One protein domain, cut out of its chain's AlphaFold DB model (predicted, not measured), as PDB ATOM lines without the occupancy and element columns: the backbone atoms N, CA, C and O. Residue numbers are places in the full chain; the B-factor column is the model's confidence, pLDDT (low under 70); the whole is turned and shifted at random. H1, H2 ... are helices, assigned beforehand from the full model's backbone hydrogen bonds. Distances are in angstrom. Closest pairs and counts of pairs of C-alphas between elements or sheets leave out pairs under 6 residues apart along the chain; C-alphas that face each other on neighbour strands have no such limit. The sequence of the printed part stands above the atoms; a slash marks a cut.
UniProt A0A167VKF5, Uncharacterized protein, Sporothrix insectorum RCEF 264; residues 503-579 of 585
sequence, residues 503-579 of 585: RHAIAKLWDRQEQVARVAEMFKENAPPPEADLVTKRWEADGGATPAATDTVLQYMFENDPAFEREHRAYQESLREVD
ATOM      1  N   ARG A 503     134.190 165.920 139.477       90.88
ATOM      2  CA  ARG A 503     132.910 166.587 139.695       90.88
ATOM      3  C   ARG A 503     132.576 166.681 141.181       90.88
ATOM      4  O   ARG A 503     132.152 167.730 141.651       90.88
ATOM      5  N   HIS A 504     132.806 165.612 141.942       94.44
ATOM      6  CA  HIS A 504     132.593 165.628 143.388       94.44
ATOM      7  C   HIS A 504     133.518 166.614 144.105       94.44
ATOM      8  O   HIS A 504     133.072 167.280 145.034       94.44
ATOM      9  N   ALA A 505     134.780 166.734 143.682       90.81
ATOM     10  CA  ALA A 505     135.719 167.665 144.301       90.81
ATOM     11  C   ALA A 505     135.251 169.112 144.107       90.81
ATOM     12  O   ALA A 505     135.228 169.866 145.072       90.81
ATOM     13  N   ILE A 506     134.816 169.475 142.897       89.12
ATOM     14  CA  ILE A 506     134.290 170.818 142.615       89.12
ATOM     15  C   ILE A 506     132.962 171.059 143.336       89.12
ATOM     16  O   ILE A 506     132.795 172.103 143.959       89.12
ATOM     17  N   ALA A 507     132.039 170.094 143.318       92.69
ATOM     18  CA  ALA A 507     130.770 170.217 144.035       92.69
ATOM     19  C   ALA A 507     130.987 170.509 145.529       92.69
ATOM     20  O   ALA A 507     130.327 171.376 146.088       92.69
ATOM     21  N   LYS A 508     131.977 169.861 146.158       92.69
ATOM     22  CA  LYS A 508     132.322 170.104 147.566       92.69
ATOM     23  C   LYS A 508     132.894 171.499 147.827       92.69
ATOM     24  O   LYS A 508     132.689 172.038 148.910       92.69
ATOM     25  N   LEU A 509     133.583 172.093 146.854       90.38
ATOM     26  CA  LEU A 509     134.046 173.478 146.953       90.38
ATOM     27  C   LEU A 509     132.879 174.463 146.886       90.38
ATOM     28  O   LEU A 509     132.827 175.398 147.684       90.38
ATOM     29  N   TRP A 510     131.911 174.212 146.000       90.88
ATOM     30  CA  TRP A 510     130.681 174.998 145.947       90.88
ATOM     31  C   TRP A 510     129.855 174.876 147.226       90.88
ATOM     32  O   TRP A 510     129.439 175.903 147.761       90.88
ATOM     33  N   ASP A 511     129.691 173.660 147.758       92.12
ATOM     34  CA  ASP A 511     129.015 173.441 149.042       92.12
ATOM     35  C   ASP A 511     129.668 174.286 150.154       92.12
ATOM     36  O   ASP A 511     128.982 174.968 150.920       92.12
ATOM     37  N   ARG A 512     131.012 174.301 150.217       89.00
ATOM     38  CA  ARG A 512     131.763 175.088 151.204       89.00
ATOM     39  C   ARG A 512     131.566 176.590 151.009       89.00
ATOM     40  O   ARG A 512     131.373 177.295 151.996       89.00
ATOM     41  N   GLN A 513     131.612 177.088 149.775       87.31
ATOM     42  CA  GLN A 513     131.402 178.509 149.484       87.31
ATOM     43  C   GLN A 513     129.989 178.957 149.869       87.31
ATOM     44  O   GLN A 513     129.826 179.988 150.523       87.31
ATOM     45  N   GLU A 514     128.974 178.155 149.540       89.31
ATOM     46  CA  GLU A 514     127.595 178.415 149.951       89.31
ATOM     47  C   GLU A 514     127.466 178.402 151.480       89.31
ATOM     48  O   GLU A 514     126.839 179.286 152.067       89.31
ATOM     49  N   GLN A 515     128.105 177.444 152.152       88.38
ATOM     50  CA  GLN A 515     128.070 177.355 153.606       88.38
ATOM     51  C   GLN A 515     128.738 178.560 154.282       88.38
ATOM     52  O   GLN A 515     128.185 179.100 155.241       88.38
ATOM     53  N   VAL A 516     129.891 179.014 153.781       87.50
ATOM     54  CA  VAL A 516     130.574 180.223 154.270       87.50
ATOM     55  C   VAL A 516     129.690 181.457 154.078       87.50
ATOM     56  O   VAL A 516     129.535 182.235 155.020       87.50
ATOM     57  N   ALA A 517     129.049 181.603 152.915       87.19
ATOM     58  CA  ALA A 517     128.123 182.703 152.649       87.19
ATOM     59  C   ALA A 517     126.926 182.697 153.615       87.19
ATOM     60  O   ALA A 517     126.594 183.726 154.199       87.19
ATOM     61  N   ARG A 518     126.325 181.527 153.866       87.25
ATOM     62  CA  ARG A 518     125.219 181.381 154.827       87.25
ATOM     63  C   ARG A 518     125.642 181.686 156.266       87.25
ATOM     64  O   ARG A 518     124.846 182.218 157.037       87.25
ATOM     65  N   VAL A 519     126.865 181.322 156.664       86.88
ATOM     66  CA  VAL A 519     127.407 181.684 157.986       86.88
ATOM     67  C   VAL A 519     127.617 183.197 158.070       86.88
ATOM     68  O   VAL A 519     127.178 183.808 159.038       86.88
ATOM     69  N   ALA A 520     128.202 183.822 157.048       86.81
ATOM     70  CA  ALA A 520     128.375 185.273 156.984       86.81
ATOM     71  C   ALA A 520     127.039 186.022 157.107       86.81
ATOM     72  O   ALA A 520     126.897 186.904 157.954       86.81
ATOM     73  N   GLU A 521     126.015 185.578 156.375       87.62
ATOM     74  CA  GLU A 521     124.657 186.117 156.475       87.62
ATOM     75  C   GLU A 521     124.078 185.976 157.894       87.62
ATOM     76  O   GLU A 521     123.530 186.936 158.444       87.62
ATOM     77  N   MET A 522     124.247 184.810 158.529       85.31
ATOM     78  CA  MET A 522     123.763 184.547 159.890       85.31
ATOM     79  C   MET A 522     124.368 185.507 160.924       85.31
ATOM     80  O   MET A 522     123.676 185.928 161.855       85.31
ATOM     81  N   PHE A 523     125.645 185.852 160.759       86.31
ATOM     82  CA  PHE A 523     126.371 186.763 161.644       86.31
ATOM     83  C   PHE A 523     126.308 188.231 161.201       86.31
ATOM     84  O   PHE A 523     126.734 189.097 161.961       86.31
ATOM     85  N   LYS A 524     125.708 188.522 160.036       87.88
ATOM     86  CA  LYS A 524     125.713 189.846 159.386       87.88
ATOM     87  C   LYS A 524     127.131 190.379 159.154       87.88
ATOM     88  O   LYS A 524     127.372 191.578 159.268       87.88
ATOM     89  N   GLU A 525     128.042 189.469 158.848       86.38
ATOM     90  CA  GLU A 525     129.439 189.739 158.529       86.38
ATOM     91  C   GLU A 525     129.661 189.561 157.024       86.38
ATOM     92  O   GLU A 525     128.856 188.935 156.330       86.38
ATOM     93  N   ASN A 526     130.769 190.089 156.511       83.38
ATOM     94  CA  ASN A 526     131.181 189.790 155.143       83.38
ATOM     95  C   ASN A 526     131.774 188.381 155.082       83.38
ATOM     96  O   ASN A 526     132.535 187.976 155.964       83.38
ATOM     97  N   ALA A 527     131.439 187.635 154.028       79.25
ATOM     98  CA  ALA A 527     132.049 186.334 153.802       79.25
ATOM     99  C   ALA A 527     133.568 186.516 153.642       79.25
ATOM    100  O   ALA A 527     133.985 187.359 152.843       79.25
ATOM    101  N   PRO A 528     134.397 185.773 154.398       77.81
ATOM    102  CA  PRO A 528     135.833 185.814 154.190       77.81
ATOM    103  C   PRO A 528     136.155 185.348 152.767       77.81
ATOM    104  O   PRO A 528     135.410 184.530 152.206       77.81
ATOM    105  N   PRO A 529     137.276 185.817 152.197       68.31
ATOM    106  CA  PRO A 529     137.744 185.276 150.939       68.31
ATOM    107  C   PRO A 529     137.959 183.760 151.090       68.31
ATOM    108  O   PRO A 529     138.340 183.288 152.172       68.31
ATOM    109  N   PRO A 530     137.699 182.980 150.032       65.88
ATOM    110  CA  PRO A 530     137.969 181.549 150.017       65.88
ATOM    111  C   PRO A 530     139.411 181.269 150.450       65.88
ATOM    112  O   PRO A 530     140.335 181.978 150.049       65.88
ATOM    113  N   GLU A 531     139.634 180.224 151.251       61.91
ATOM    114  CA  GLU A 531     141.005 179.831 151.567       61.91
ATOM    115  C   GLU A 531     141.726 179.437 150.274       61.91
ATOM    116  O   GLU A 531     141.325 178.491 149.593       61.91
ATOM    117  N   ALA A 532     142.808 180.157 149.953       55.25
ATOM    118  CA  ALA A 532     143.720 179.762 148.888       55.25
ATOM    119  C   ALA A 532     144.135 178.298 149.103       55.25
ATOM    120  O   ALA A 532     144.472 177.912 150.231       55.25
ATOM    121  N   ASP A 533     144.075 177.497 148.032       58.31
ATOM    122  CA  ASP A 533     144.372 176.064 148.080       58.31
ATOM    123  C   ASP A 533     145.717 175.845 148.789       58.31
ATOM    124  O   ASP A 533     146.644 176.636 148.625       58.31
ATOM    125  N   LEU A 534     145.867 174.784 149.586       51.41
ATOM    126  CA  LEU A 534     147.158 174.476 150.217       51.41
ATOM    127  C   LEU A 534     148.254 174.302 149.162       51.41
ATOM    128  O   LEU A 534     149.414 174.599 149.433       51.41
ATOM    129  N   VAL A 535     147.880 173.878 147.951       48.31
ATOM    130  CA  VAL A 535     148.757 173.892 146.777       48.31
ATOM    131  C   VAL A 535     149.129 175.318 146.384       48.31
ATOM    132  O   VAL A 535     150.302 175.544 146.149       48.31
ATOM    133  N   THR A 536     148.200 176.278 146.382       50.19
ATOM    134  CA  THR A 536     148.463 177.708 146.131       50.19
ATOM    135  C   THR A 536     149.310 178.348 147.234       50.19
ATOM    136  O   THR A 536     150.281 179.022 146.925       50.19
ATOM    137  N   LYS A 537     149.035 178.086 148.519       52.28
ATOM    138  CA  LYS A 537     149.857 178.585 149.640       52.28
ATOM    139  C   LYS A 537     151.263 177.982 149.635       52.28
ATOM    140  O   LYS A 537     152.233 178.666 149.945       52.28
ATOM    141  N   ARG A 538     151.391 176.696 149.284       47.75
ATOM    142  CA  ARG A 538     152.689 176.027 149.115       47.75
ATOM    143  C   ARG A 538     153.399 176.497 147.846       47.75
ATOM    144  O   ARG A 538     154.599 176.698 147.887       47.75
ATOM    145  N   TRP A 539     152.660 176.754 146.770       43.81
ATOM    146  CA  TRP A 539     153.139 177.392 145.543       43.81
ATOM    147  C   TRP A 539     153.695 178.790 145.838       43.81
ATOM    148  O   TRP A 539     154.815 179.072 145.441       43.81
ATOM    149  N   GLU A 540     152.998 179.626 146.611       47.41
ATOM    150  CA  GLU A 540     153.485 180.942 147.054       47.41
ATOM    151  C   GLU A 540     154.717 180.830 147.965       47.41
ATOM    152  O   GLU A 540     155.691 181.559 147.778       47.41
ATOM    153  N   ALA A 541     154.708 179.893 148.922       53.69
ATOM    154  CA  ALA A 541     155.820 179.668 149.847       53.69
ATOM    155  C   ALA A 541     157.081 179.107 149.161       53.69
ATOM    156  O   ALA A 541     158.193 179.460 149.551       53.69
ATOM    157  N   ASP A 542     156.910 178.288 148.122       47.09
ATOM    158  CA  ASP A 542     157.985 177.708 147.308       47.09
ATOM    159  C   ASP A 542     158.363 178.618 146.109       47.09
ATOM    160  O   ASP A 542     159.066 178.194 145.190       47.09
ATOM    161  N   GLY A 543     157.924 179.887 146.099       46.00
ATOM    162  CA  GLY A 543     158.336 180.891 145.107       46.00
ATOM    163  C   GLY A 543     157.740 180.703 143.707       46.00
ATOM    164  O   GLY A 543     158.343 181.109 142.715       46.00
ATOM    165  N   GLY A 544     156.569 180.078 143.613       48.09
ATOM    166  CA  GLY A 544     155.845 179.801 142.375       48.09
ATOM    167  C   GLY A 544     156.198 178.464 141.716       48.09
ATOM    168  O   GLY A 544     155.713 178.177 140.622       48.09
ATOM    169  N   ALA A 545     157.029 177.638 142.355       47.34
ATOM    170  CA  ALA A 545     157.364 176.306 141.872       47.34
ATOM    171  C   ALA A 545     156.420 175.268 142.491       47.34
ATOM    172  O   ALA A 545     156.742 174.602 143.474       47.34
ATOM    173  N   THR A 546     155.249 175.068 141.889       55.22
ATOM    174  CA  THR A 546     154.586 173.765 142.000       55.22
ATOM    175  C   THR A 546     155.609 172.702 141.579       55.22
ATOM    176  O   THR A 546     156.354 172.923 140.618       55.22
ATOM    177  N   PRO A 547     155.724 171.542 142.259       59.16
ATOM    178  CA  PRO A 547     156.549 170.467 141.721       59.16
ATOM    179  C   PRO A 547     156.067 170.214 140.292       59.16
ATOM    180  O   PRO A 547     154.874 169.986 140.120       59.16
ATOM    181  N   ALA A 548     156.942 170.259 139.281       64.81
ATOM    182  CA  ALA A 548     156.552 170.129 137.866       64.81
ATOM    183  C   ALA A 548     155.621 168.924 137.597       64.81
ATOM    184  O   ALA A 548     154.793 168.940 136.690       64.81
ATOM    185  N   ALA A 549     155.711 167.886 138.435       64.75
ATOM    186  CA  ALA A 549     154.809 166.742 138.453       64.75
ATOM    187  C   ALA A 549     153.337 167.096 138.754       64.75
ATOM    188  O   ALA A 549     152.446 166.535 138.126       64.75
ATOM    189  N   THR A 550     153.058 168.006 139.689       68.25
ATOM    190  CA  THR A 550     151.693 168.459 140.007       68.25
ATOM    191  C   THR A 550     151.091 169.217 138.831       68.25
ATOM    192  O   THR A 550     149.963 168.921 138.448       68.25
ATOM    193  N   ASP A 551     151.859 170.118 138.212       70.69
ATOM    194  CA  ASP A 551     151.411 170.856 137.023       70.69
ATOM    195  C   ASP A 551     151.156 169.911 135.854       70.69
ATOM    196  O   ASP A 551     150.140 170.027 135.181       70.69
ATOM    197  N   THR A 552     152.018 168.906 135.675       74.69
ATOM    198  CA  THR A 552     151.825 167.862 134.659       74.69
ATOM    199  C   THR A 552     150.532 167.079 134.902       74.69
ATOM    200  O   THR A 552     149.795 166.806 133.959       74.69
ATOM    201  N   VAL A 553     150.225 166.725 136.156       74.75
ATOM    202  CA  VAL A 553     148.987 166.007 136.500       74.75
ATOM    203  C   VAL A 553     147.760 166.891 136.280       74.75
ATOM    204  O   VAL A 553     146.790 166.424 135.689       74.75
ATOM    205  N   LEU A 554     147.796 168.158 136.701       73.56
ATOM    206  CA  LEU A 554     146.695 169.101 136.475       73.56
ATOM    207  C   LEU A 554     146.482 169.376 134.984       73.56
ATOM    208  O   LEU A 554     145.348 169.323 134.518       73.56
ATOM    209  N   GLN A 555     147.558 169.591 134.226       79.25
ATOM    210  CA  GLN A 555     147.505 169.746 132.775       79.25
ATOM    211  C   GLN A 555     146.896 168.506 132.118       79.25
ATOM    212  O   GLN A 555     145.944 168.629 131.352       79.25
ATOM    213  N   TYR A 556     147.373 167.310 132.471       78.38
ATOM    214  CA  TYR A 556     146.802 166.057 131.982       78.38
ATOM    215  C   TYR A 556     145.304 165.955 132.303       78.38
ATOM    216  O   TYR A 556     144.513 165.564 131.446       78.38
ATOM    217  N   MET A 557     144.892 166.320 133.519       80.00
ATOM    218  CA  MET A 557     143.482 166.318 133.910       80.00
ATOM    219  C   MET A 557     142.656 167.297 133.073       80.00
ATOM    220  O   MET A 557     141.580 166.922 132.624       80.00
ATOM    221  N   PHE A 558     143.141 168.516 132.834       81.56
ATOM    222  CA  PHE A 558     142.434 169.505 132.017       81.56
ATOM    223  C   PHE A 558     142.331 169.085 130.546       81.56
ATOM    224  O   PHE A 558     141.275 169.236 129.939       81.56
ATOM    225  N   GLU A 559     143.386 168.483 129.996       83.50
ATOM    226  CA  GLU A 559     143.393 167.965 128.624       83.50
ATOM    227  C   GLU A 559     142.422 166.789 128.430       83.50
ATOM    228  O   GLU A 559     141.807 166.665 127.370       83.50
ATOM    229  N   ASN A 560     142.263 165.927 129.444       81.12
ATOM    230  CA  ASN A 560     141.475 164.691 129.341       81.12
ATOM    231  C   ASN A 560     140.064 164.789 129.948       81.12
ATOM    232  O   ASN A 560     139.225 163.932 129.672       81.12
ATOM    233  N   ASP A 561     139.778 165.827 130.733       81.56
ATOM    234  CA  ASP A 561     138.454 166.130 131.284       81.56
ATOM    235  C   ASP A 561     138.121 167.628 131.100       81.56
ATOM    236  O   ASP A 561     138.211 168.434 132.034       81.56
ATOM    237  N   PRO A 562     137.696 168.036 129.886       84.75
ATOM    238  CA  PRO A 562     137.362 169.431 129.602       84.75
ATOM    239  C   PRO A 562     136.172 169.957 130.417       84.75
ATOM    240  O   PRO A 562     135.961 171.167 130.495       84.75
ATOM    241  N   ALA A 563     135.331 169.071 130.967       82.75
ATOM    242  CA  ALA A 563     134.234 169.474 131.840       82.75
ATOM    243  C   ALA A 563     134.773 169.922 133.201       82.75
ATOM    244  O   ALA A 563     134.435 171.020 133.644       82.75
ATOM    245  N   PHE A 564     135.676 169.134 133.791       81.38
ATOM    246  CA  PHE A 564     136.410 169.527 134.991       81.38
ATOM    247  C   PHE A 564     137.166 170.843 134.795       81.38
ATOM    248  O   PHE A 564     137.083 171.709 135.657       81.38
ATOM    249  N   GLU A 565     137.847 171.036 133.661       84.00
ATOM    250  CA  GLU A 565     138.541 172.298 133.376       84.00
ATOM    251  C   GLU A 565     137.587 173.503 133.389       84.00
ATOM    252  O   GLU A 565     137.869 174.509 134.041       84.00
ATOM    253  N   ARG A 566     136.444 173.411 132.695       84.25
ATOM    254  CA  ARG A 566     135.454 174.499 132.661       84.25
ATOM    255  C   ARG A 566     134.902 174.817 134.045       84.25
ATOM    256  O   ARG A 566     134.830 175.985 134.411       84.25
ATOM    257  N   GLU A 567     134.516 173.794 134.803       83.62
ATOM    258  CA  GLU A 567     133.957 173.973 136.144       83.62
ATOM    259  C   GLU A 567     135.007 174.491 137.138       83.62
ATOM    260  O   GLU A 567     134.700 175.346 137.967       83.62
ATOM    261  N   HIS A 568     136.256 174.025 137.030       82.19
ATOM    262  CA  HIS A 568     137.362 174.497 137.860       82.19
ATOM    263  C   HIS A 568     137.658 175.967 137.579       82.19
ATOM    264  O   HIS A 568     137.734 176.754 138.518       82.19
ATOM    265  N   ARG A 569     137.732 176.366 136.302       83.06
ATOM    266  CA  ARG A 569     137.890 177.777 135.923       83.06
ATOM    267  C   ARG A 569     136.732 178.636 136.426       83.06
ATOM    268  O   ARG A 569     136.997 179.676 137.013       83.06
ATOM    269  N   ALA A 570     135.487 178.185 136.267       82.88
ATOM    270  CA  ALA A 570     134.316 178.907 136.766       82.88
ATOM    271  C   ALA A 570     134.360 179.100 138.292       82.88
ATOM    272  O   ALA A 570     134.062 180.183 138.794       82.88
ATOM    273  N   TYR A 571     134.792 178.078 139.037       80.75
ATOM    274  CA  TYR A 571     135.025 178.210 140.474       80.75
ATOM    275  C   TYR A 571     136.105 179.256 140.772       80.75
ATOM    276  O   TYR A 571     135.847 180.174 141.545       80.75
ATOM    277  N   GLN A 572     137.266 179.187 140.108       78.38
ATOM    278  CA  GLN A 572     138.360 180.156 140.283       78.38
ATOM    279  C   GLN A 572     137.950 181.596 139.935       78.38
ATOM    280  O   GLN A 572     138.357 182.536 140.617       78.38
ATOM    281  N   GLU A 573     137.143 181.786 138.890       79.94
ATOM    282  CA  GLU A 573     136.584 183.088 138.513       79.94
ATOM    283  C   GLU A 573     135.672 183.642 139.611       79.94
ATOM    284  O   GLU A 573     135.827 184.801 139.995       79.94
ATOM    285  N   SER A 574     134.816 182.806 140.207       74.75
ATOM    286  CA  SER A 574     133.950 183.231 141.314       74.75
ATOM    287  C   SER A 574     134.732 183.702 142.543       74.75
ATOM    288  O   SER A 574     134.294 184.628 143.222       74.75
ATOM    289  N   LEU A 575     135.911 183.124 142.816       68.62
ATOM    290  CA  LEU A 575     136.753 183.574 143.931       68.62
ATOM    291  C   LEU A 575     137.275 184.995 143.673       68.62
ATOM    292  O   LEU A 575     137.289 185.825 144.576       68.62
ATOM    293  N   ARG A 576     137.643 185.296 142.419       68.69
ATOM    294  CA  ARG A 576     138.148 186.618 142.012       68.69
ATOM    295  C   ARG A 576     137.062 187.692 142.040       68.69
ATOM    296  O   ARG A 576     137.346 188.836 142.387       68.69
ATOM    297  N   GLU A 577     135.826 187.343 141.689       63.81
ATOM    298  CA  GLU A 577     134.690 188.270 141.765       63.81
ATOM    299  C   GLU A 577     134.368 188.663 143.217       63.81
ATOM    300  O   GLU A 577     134.058 189.829 143.481       63.81
ATOM    301  N   VAL A 578     134.505 187.731 144.167       57.56
ATOM    302  CA  VAL A 578     134.337 188.002 145.607       57.56
ATOM    303  C   VAL A 578     135.410 188.970 146.124       57.56
ATOM    304  O   VAL A 578     135.063 189.931 146.811       57.56
ATOM    305  N   ASP A 579     136.675 188.804 145.721       52.12
ATOM    306  CA  ASP A 579     137.765 189.724 146.090       52.12
ATOM    307  C   ASP A 579     137.564 191.142 145.519       52.12
ATOM    308  O   ASP A 579     137.880 192.136 146.173       52.12
TER     309      ASP A 579
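AT A GLANCE: This is residues 503 to 579 of the 585 residues of an uncharacterized protein of Sporothrix insectorum RCEF 264 (UniProt A0A167VKF5). Look for an open, loose frame of helices: the long H1 and H4 form a narrow V, meeting near their first residues, and H3 makes a corner with H4. After H1 the backbone folds back through a link to short H2, which touches no other helix. The 77 printed residues, with H1, H2, H3 and H4 in that order and no named strand, are all helix in class, loose with a radius of gyration of the C-alphas of 14.5 A, and span 42 by 30 by 19 A.

HOW THE PARTS SIT: Start at H1, residues 503 to 523; with residues 503 to 510 alone it touches residues 564 to 571 of H4, residues 562 to 579. Their closest C-alphas, of Arg 503 and Phe 564, are 6.6 A apart; the helices run the same way at a shallow tilt of 20 degrees. H2, residues 534 to 541, is apart from H1 and H4, and also from H3, residues 548 to 560. H3 and H4 touch only at the corner, C-alphas 558 and 565 being closest at 5.0 A, at a steep tilt of 65 degrees, opposite ways. In each helix every O i to N i+4 pair is within hydrogen-bond range.

IN THESE COORDINATES: Find C-alpha 503 at (132.910, 166.587, 139.695); from there H1 runs 30.5 A. H2 measures 10.1 A and H3 18.2 A; H4 runs 26.1 A to C-alpha 579 at (137.765, 189.724, 146.090).

THE WHOLE: The farthest C-alphas, of Lys 524 and Ala 549, are 42.6 A apart. The printed part has no cut and no long link; pLDDT is under 70 at residues 529 to 550 and 575 to 579.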